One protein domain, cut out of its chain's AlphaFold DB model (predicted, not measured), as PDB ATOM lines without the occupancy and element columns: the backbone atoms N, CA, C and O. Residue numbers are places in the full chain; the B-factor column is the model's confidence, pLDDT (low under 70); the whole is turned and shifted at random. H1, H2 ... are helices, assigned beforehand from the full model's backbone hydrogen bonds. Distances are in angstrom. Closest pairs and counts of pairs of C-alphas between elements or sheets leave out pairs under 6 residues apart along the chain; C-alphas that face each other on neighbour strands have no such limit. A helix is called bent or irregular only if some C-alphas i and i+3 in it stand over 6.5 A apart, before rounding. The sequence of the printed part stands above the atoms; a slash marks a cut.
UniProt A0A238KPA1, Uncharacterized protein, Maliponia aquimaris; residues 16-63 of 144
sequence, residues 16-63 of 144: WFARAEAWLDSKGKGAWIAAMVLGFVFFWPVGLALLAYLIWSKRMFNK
ATOM      1  N   TRP A  16     -36.955  -3.085  -1.653       74.00
ATOM      2  CA  TRP A  16     -35.747  -3.350  -0.857       74.00
ATOM      3  C   TRP A  16     -36.055  -3.690   0.613       74.00
ATOM      4  O   TRP A  16     -35.398  -4.551   1.189       74.00
ATOM      5  N   PHE A  17     -37.115  -3.096   1.170       75.81
ATOM      6  CA  PHE A  17     -37.651  -3.419   2.492       75.81
ATOM      7  C   PHE A  17     -38.166  -4.859   2.599       75.81
ATOM      8  O   PHE A  17     -37.774  -5.569   3.514       75.81
ATOM      9  N   ALA A  18     -38.969  -5.320   1.637       71.88
ATOM     10  CA  ALA A  18     -39.513  -6.680   1.628       71.88
ATOM     11  C   ALA A  18     -38.417  -7.743   1.428       71.88
ATOM     12  O   ALA A  18     -38.496  -8.844   1.966       71.88
ATOM     13  N   ARG A  19     -37.347  -7.409   0.691       71.56
ATOM     14  CA  ARG A  19     -36.152  -8.263   0.576       71.56
ATOM     15  C   ARG A  19     -35.345  -8.309   1.876       71.56
ATOM     16  O   ARG A  19     -34.878  -9.381   2.254       71.56
ATOM     17  N   ALA A  20     -35.193  -7.173   2.558       73.06
ATOM     18  CA  ALA A  20     -34.524  -7.104   3.856       73.06
ATOM     19  C   ALA A  20     -35.308  -7.863   4.938       73.06
ATOM     20  O   ALA A  20     -34.704  -8.580   5.730       73.06
ATOM     21  N   GLU A  21     -36.637  -7.766   4.921       71.44
ATOM     22  CA  GLU A  21     -37.536  -8.490   5.820       71.44
ATOM     23  C   GLU A  21     -37.464 -10.003   5.591       71.44
ATOM     24  O   GLU A  21     -37.207 -10.746   6.535       71.44
ATOM     25  N   ALA A  22     -37.564 -10.464   4.339       71.00
ATOM     26  CA  ALA A  22     -37.437 -11.885   4.007       71.00
ATOM     27  C   ALA A  22     -36.063 -12.465   4.404       71.00
ATOM     28  O   ALA A  22     -35.961 -13.609   4.851       71.00
ATOM     29  N   TRP A  23     -34.993 -11.671   4.284       73.19
ATOM     30  CA  TRP A  23     -33.659 -12.062   4.742       73.19
ATOM     31  C   TRP A  23     -33.552 -12.105   6.272       73.19
ATOM     32  O   TRP A  23     -32.949 -13.032   6.818       73.19
ATOM     33  N   LEU A  24     -34.154 -11.140   6.974       75.19
ATOM     34  CA  LEU A  24     -34.170 -11.100   8.436       75.19
ATOM     35  C   LEU A  24     -34.951 -12.291   9.012       75.19
ATOM     36  O   LEU A  24     -34.489 -12.923   9.961       75.19
ATOM     37  N   ASP A  25     -36.076 -12.639   8.386       66.94
ATOM     38  CA  ASP A  25     -36.925 -13.762   8.787       66.94
ATOM     39  C   ASP A  25     -36.231 -15.117   8.556       66.94
ATOM     40  O   ASP A  25     -36.298 -16.013   9.398       66.94
ATOM     41  N   SER A  26     -35.418 -15.231   7.495       73.69
ATOM     42  CA  SER A  26     -34.597 -16.427   7.229       73.69
ATOM     43  C   SER A  26     -33.527 -16.713   8.298       73.69
ATOM     44  O   SER A  26     -33.103 -17.859   8.454       73.69
ATOM     45  N   LYS A  27     -33.108 -15.697   9.072       72.88
ATOM     46  CA  LYS A  27     -32.183 -15.844  10.216       72.88
ATOM     47  C   LYS A  27     -32.893 -16.155  11.543       72.88
ATOM     48  O   LYS A  27     -32.220 -16.381  12.551       72.88
ATOM     49  N   GLY A  28     -34.226 -16.189  11.559       77.31
ATOM     50  CA  GLY A  28     -35.037 -16.536  12.725       77.31
ATOM     51  C   GLY A  28     -35.141 -15.436  13.794       77.31
ATOM     52  O   GLY A  28     -34.721 -14.294  13.618       77.31
ATOM     53  N   LYS A  29     -35.706 -15.798  14.957       71.69
ATOM     54  CA  LYS A  29     -36.116 -14.865  16.032       71.69
ATOM     55  C   LYS A  29     -34.978 -13.992  16.584       71.69
ATOM     56  O   LYS A  29     -35.215 -12.864  17.006       71.69
ATOM     57  N   GLY A  30     -33.743 -14.495  16.559       80.12
ATOM     58  CA  GLY A  30     -32.565 -13.764  17.037       80.12
ATOM     59  C   GLY A  30     -32.228 -12.529  16.196       80.12
ATOM     60  O   GLY A  30     -31.758 -11.534  16.742       80.12
ATOM     61  N   ALA A  31     -32.515 -12.552  14.891       85.69
ATOM     62  CA  ALA A  31     -32.235 -11.425  14.004       85.69
ATOM     63  C   ALA A  31     -33.142 -10.219  14.289       85.69
ATOM     64  O   ALA A  31     -32.673  -9.084  14.288       85.69
ATOM     65  N   TRP A  32     -34.411 -10.465  14.621       85.50
ATOM     66  CA  TRP A  32     -35.346  -9.422  15.047       85.50
ATOM     67  C   TRP A  32     -34.957  -8.802  16.390       85.50
ATOM     68  O   TRP A  32     -34.992  -7.583  16.540       85.50
ATOM     69  N   ILE A  33     -34.517  -9.621  17.348       82.94
ATOM     70  CA  ILE A  33     -34.019  -9.136  18.643       82.94
ATOM     71  C   ILE A  33     -32.765  -8.281  18.437       82.94
ATOM     72  O   ILE A  33     -32.676  -7.181  18.978       82.94
ATOM     73  N   ALA A  34     -31.826  -8.740  17.606       87.88
ATOM     74  CA  ALA A  34     -30.642  -7.966  17.258       87.88
ATOM     75  C   ALA A  34     -31.009  -6.635  16.583       87.88
ATOM     76  O   ALA A  34     -30.437  -5.611  16.938       87.88
ATOM     77  N   ALA A  35     -31.989  -6.618  15.674       87.81
ATOM     78  CA  ALA A  35     -32.471  -5.391  15.039       87.81
ATOM     79  C   ALA A  35     -33.082  -4.405  16.054       87.81
ATOM     80  O   ALA A  35     -32.768  -3.215  16.011       87.81
ATOM     81  N   MET A  36     -33.891  -4.892  17.003       88.75
ATOM     82  CA  MET A  36     -34.463  -4.076  18.085       88.75
ATOM     83  C   MET A  36     -33.378  -3.484  18.997       88.75
ATOM     84  O   MET A  36     -33.388  -2.285  19.280       88.75
ATOM     85  N   VAL A  37     -32.409  -4.303  19.421       90.94
ATOM     86  CA  VAL A  37     -31.294  -3.881  20.288       90.94
ATOM     87  C   VAL A  37     -30.400  -2.871  19.572       90.94
ATOM     88  O   VAL A  37     -30.040  -1.845  20.141       90.94
ATOM     89  N   LEU A  38     -30.069  -3.130  18.308       91.81
ATOM     90  CA  LEU A  38     -29.236  -2.250  17.498       91.81
ATOM     91  C   LEU A  38     -29.923  -0.894  17.279       91.81
ATOM     92  O   LEU A  38     -29.288   0.145  17.448       91.81
ATOM     93  N   GLY A  39     -31.235  -0.888  17.019       88.25
ATOM     94  CA  GLY A  39     -32.036   0.336  16.981       88.25
ATOM     95  C   GLY A  39     -31.936   1.138  18.281       88.25
ATOM     96  O   GLY A  39     -31.682   2.339  18.239       88.25
ATOM     97  N   PHE A  40     -32.039   0.478  19.437       86.44
ATOM     98  CA  PHE A  40     -31.902   1.140  20.735       86.44
ATOM     99  C   PHE A  40     -30.501   1.737  20.943       86.44
ATOM    100  O   PHE A  40     -30.385   2.899  21.322       86.44
ATOM    101  N   VAL A  41     -29.439   0.992  20.621       89.25
ATOM    102  CA  VAL A  41     -28.044   1.447  20.775       89.25
ATOM    103  C   VAL A  41     -27.712   2.632  19.865       89.25
ATOM    104  O   VAL A  41     -26.985   3.524  20.288       89.25
ATOM    105  N   PHE A  42     -28.237   2.674  18.636       86.38
ATOM    106  CA  PHE A  42     -27.958   3.770  17.701       86.38
ATOM    107  C   PHE A  42     -28.837   5.005  17.926       86.38
ATOM    108  O   PHE A  42     -28.358   6.128  17.774       86.38
ATOM    109  N   PHE A  43     -30.107   4.833  18.298       85.62
ATOM    110  CA  PHE A  43     -31.046   5.954  18.417       85.62
ATOM    111  C   PHE A  43     -30.997   6.637  19.793       85.62
ATOM    112  O   PHE A  43     -31.209   7.846  19.895       85.62
ATOM    113  N   TRP A  44     -30.650   5.894  20.849       90.25
ATOM    114  CA  TRP A  44     -30.452   6.423  22.201       90.25
ATOM    115  C   TRP A  44     -29.387   7.535  22.309       90.25
ATOM    116  O   TRP A  44     -29.708   8.581  22.877       90.25
ATOM    117  N   PRO A  45     -28.164   7.410  21.747       90.56
ATOM    118  CA  PRO A  45     -27.162   8.472  21.822       90.56
ATOM    119  C   PRO A  45     -27.573   9.706  21.020       90.56
ATOM    120  O   PRO A  45     -27.258  10.817  21.431       90.56
ATOM    121  N   VAL A  46     -28.314   9.546  19.918       87.31
ATOM    122  CA  VAL A  46     -28.861  10.676  19.148       87.31
ATOM    123  C   VAL A  46     -29.919  11.413  19.966       87.31
ATOM    124  O   VAL A  46     -29.869  12.638  20.074       87.31
ATOM    125  N   GLY A  47     -30.836  10.681  20.604       77.62
ATOM    126  CA  GLY A  47     -31.828  11.253  21.515       77.62
ATOM    127  C   GLY A  47     -31.187  11.971  22.706       77.62
ATOM    128  O   GLY A  47     -31.574  13.096  23.022       77.62
ATOM    129  N   LEU A  48     -30.159  11.377  23.321       89.12
ATOM    130  CA  LEU A  48     -29.394  12.007  24.400       89.12
ATOM    131  C   LEU A  48     -28.582  13.213  23.931       89.12
ATOM    132  O   LEU A  48     -28.513  14.199  24.657       89.12
ATOM    133  N   ALA A  49     -27.996  13.172  22.736       87.81
ATOM    134  CA  ALA A  49     -27.282  14.307  22.165       87.81
ATOM    135  C   ALA A  49     -28.237  15.473  21.892       87.81
ATOM    136  O   ALA A  49     -27.904  16.609  22.213       87.81
ATOM    137  N   LEU A  50     -29.441  15.204  21.375       79.81
ATOM    138  CA  LEU A  50     -30.485  16.216  21.212       79.81
ATOM    139  C   LEU A  50     -30.966  16.750  22.564       79.81
ATOM    140  O   LEU A  50     -31.100  17.960  22.718       79.81
ATOM    141  N   LEU A  51     -31.165  15.888  23.563       78.25
ATOM    142  CA  LEU A  51     -31.545  16.302  24.915       78.25
ATOM    143  C   LEU A  51     -30.460  17.172  25.569       78.25
ATOM    144  O   LEU A  51     -30.756  18.242  26.095       78.25
ATOM    145  N   ALA A  52     -29.195  16.760  25.481       82.69
ATOM    146  CA  ALA A  52     -28.049  17.525  25.958       82.69
ATOM    147  C   ALA A  52     -27.897  18.844  25.190       82.69
ATOM    148  O   ALA A  52     -27.653  19.883  25.799       82.69
ATOM    149  N   TYR A  53     -28.110  18.832  23.873       82.88
ATOM    150  CA  TYR A  53     -28.125  20.030  23.042       82.88
ATOM    151  C   TYR A  53     -29.245  20.985  23.459       82.88
ATOM    152  O   TYR A  53     -28.993  22.176  23.585       82.88
ATOM    153  N   LEU A  54     -30.453  20.496  23.751       72.88
ATOM    154  CA  LEU A  54     -31.563  21.309  24.264       72.88
ATOM    155  C   LEU A  54     -31.234  21.910  25.639       72.88
ATOM    156  O   LEU A  54     -31.468  23.098  25.870       72.88
ATOM    157  N   ILE A  55     -30.639  21.115  26.532       72.56
ATOM    158  CA  ILE A  55     -30.218  21.555  27.869       72.56
ATOM    159  C   ILE A  55     -29.071  22.569  27.782       72.56
ATOM    160  O   ILE A  55     -29.040  23.512  28.567       72.56
ATOM    161  N   TRP A  56     -28.155  22.442  26.824       68.69
ATOM    162  CA  TRP A  56     -27.039  23.374  26.641       68.69
ATOM    163  C   TRP A  56     -27.428  24.620  25.825       68.69
ATOM    164  O   TRP A  56     -26.947  25.726  26.083       68.69
ATOM    165  N   SER A  57     -28.410  24.485  24.931       58.69
ATOM    166  CA  SER A  57     -29.073  25.570  24.192       58.69
ATOM    167  C   SER A  57     -29.799  26.567  25.119       58.69
ATOM    168  O   SER A  57     -30.164  27.673  24.711       58.69
ATOM    169  N   LYS A  58     -29.883  26.285  26.432       53.59
ATOM    170  CA  LYS A  58     -30.280  27.238  27.491       53.59
ATOM    171  C   LYS A  58     -29.443  28.521  27.601       53.59
ATOM    172  O   LYS A  58     -29.765  29.359  28.448       53.59
ATOM    173  N   ARG A  59     -28.497  28.806  26.700       54.06
ATOM    174  CA  ARG A  59     -28.110  30.205  26.428       54.06
ATOM    175  C   ARG A  59     -29.237  31.032  25.762       54.06
ATOM    176  O   ARG A  59     -28.998  32.172  25.384       54.06
ATOM    177  N   MET A  60     -30.477  30.529  25.712       51.72
ATOM    178  CA  MET A  60     -31.691  31.347  25.541       51.72
ATOM    179  C   MET A  60     -32.631  31.412  26.762       51.72
ATOM    180  O   MET A  60     -33.532  32.242  26.763       51.72
ATOM    181  N   PHE A  61     -32.396  30.663  27.848       49.47
ATOM    182  CA  PHE A  61     -33.122  30.881  29.118       49.47
ATOM    183  C   PHE A  61     -32.403  31.847  30.067       49.47
ATOM    184  O   PHE A  61     -33.002  32.317  31.028       49.47
ATOM    185  N   ASN A  62     -31.143  32.187  29.780       45.03
ATOM    186  CA  ASN A  62     -30.352  33.105  30.604       45.03
ATOM    187  C   ASN A  62     -30.427  34.582  30.149       45.03
ATOM    188  O   ASN A  62     -29.630  35.407  30.587       45.03
ATOM    189  N   LYS A  63     -31.371  34.932  29.258       43.47
ATOM    190  CA  LYS A  63     -31.690  36.324  28.876       43.47
ATOM    191  C   LYS A  63     -33.175  36.665  29.037       43.47
ATOM    192  O   LYS A  63     -33.750  37.368  28.215       43.47
TER     193      LYS A  63
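What this domain is: This is residues 16 to 63 of the 144 residues of an uncharacterized protein of Maliponia aquimaris (UniProt A0A238KPA1). One long helix, H2, makes nearly the whole length of the model, and a short helix, H1, stands at its first end, the two meeting at a corner as an uneven V or L. Most of H2 sticks out alone, with residues 36 to 60 free of any partner. The printed part has 48 residues with two named helices, H1 then H2, and no named strand; the class is all helix. The whole is extended, with a radius of gyration of the C-alphas of 18.0 A, and spans 57 by 21 by 8 A, the outline of a rod.

How they stand to each other: H2, residues 29 to 60, and H1, residues 16 to 26, touch only at the corner by their link, with 4 pairs of C-alphas within 8 A. H2 touches H1 with residues 31 to 32 alone. The closest C-alphas are those of Leu 24 and Ala 31, 5.9 A apart. The two helices run opposite ways at a steep tilt of 52 degrees, and their centres are 24.5 A apart. In H1 every O i to N i+4 pair is within hydrogen-bond range; in H2, 23 of 28 are.

Where its parts are: H2 is 47.4 A long, from C-alpha 29 at (-36.116, -14.865, 16.032) to C-alpha 60 at (-31.691, 31.347, 25.541). It is only just irregular: C-alphas 56 and 59 are 6.9 A apart. H1 is 15.4 A long and begins with C-alpha 16 at (-35.747, -3.350, -0.857).

The domain as a whole: The two C-alphas farthest apart, those of Ser 26 and Lys 63, are 57.1 A apart. Residues 25 to 30 and 36 to 63 stand free. The link from H1 to H2 is tight, with 2 residues, and the printed part has no cut. The mean pLDDT of the printed part is 76.1; residue 25 and residues 56 to 63 are under 70.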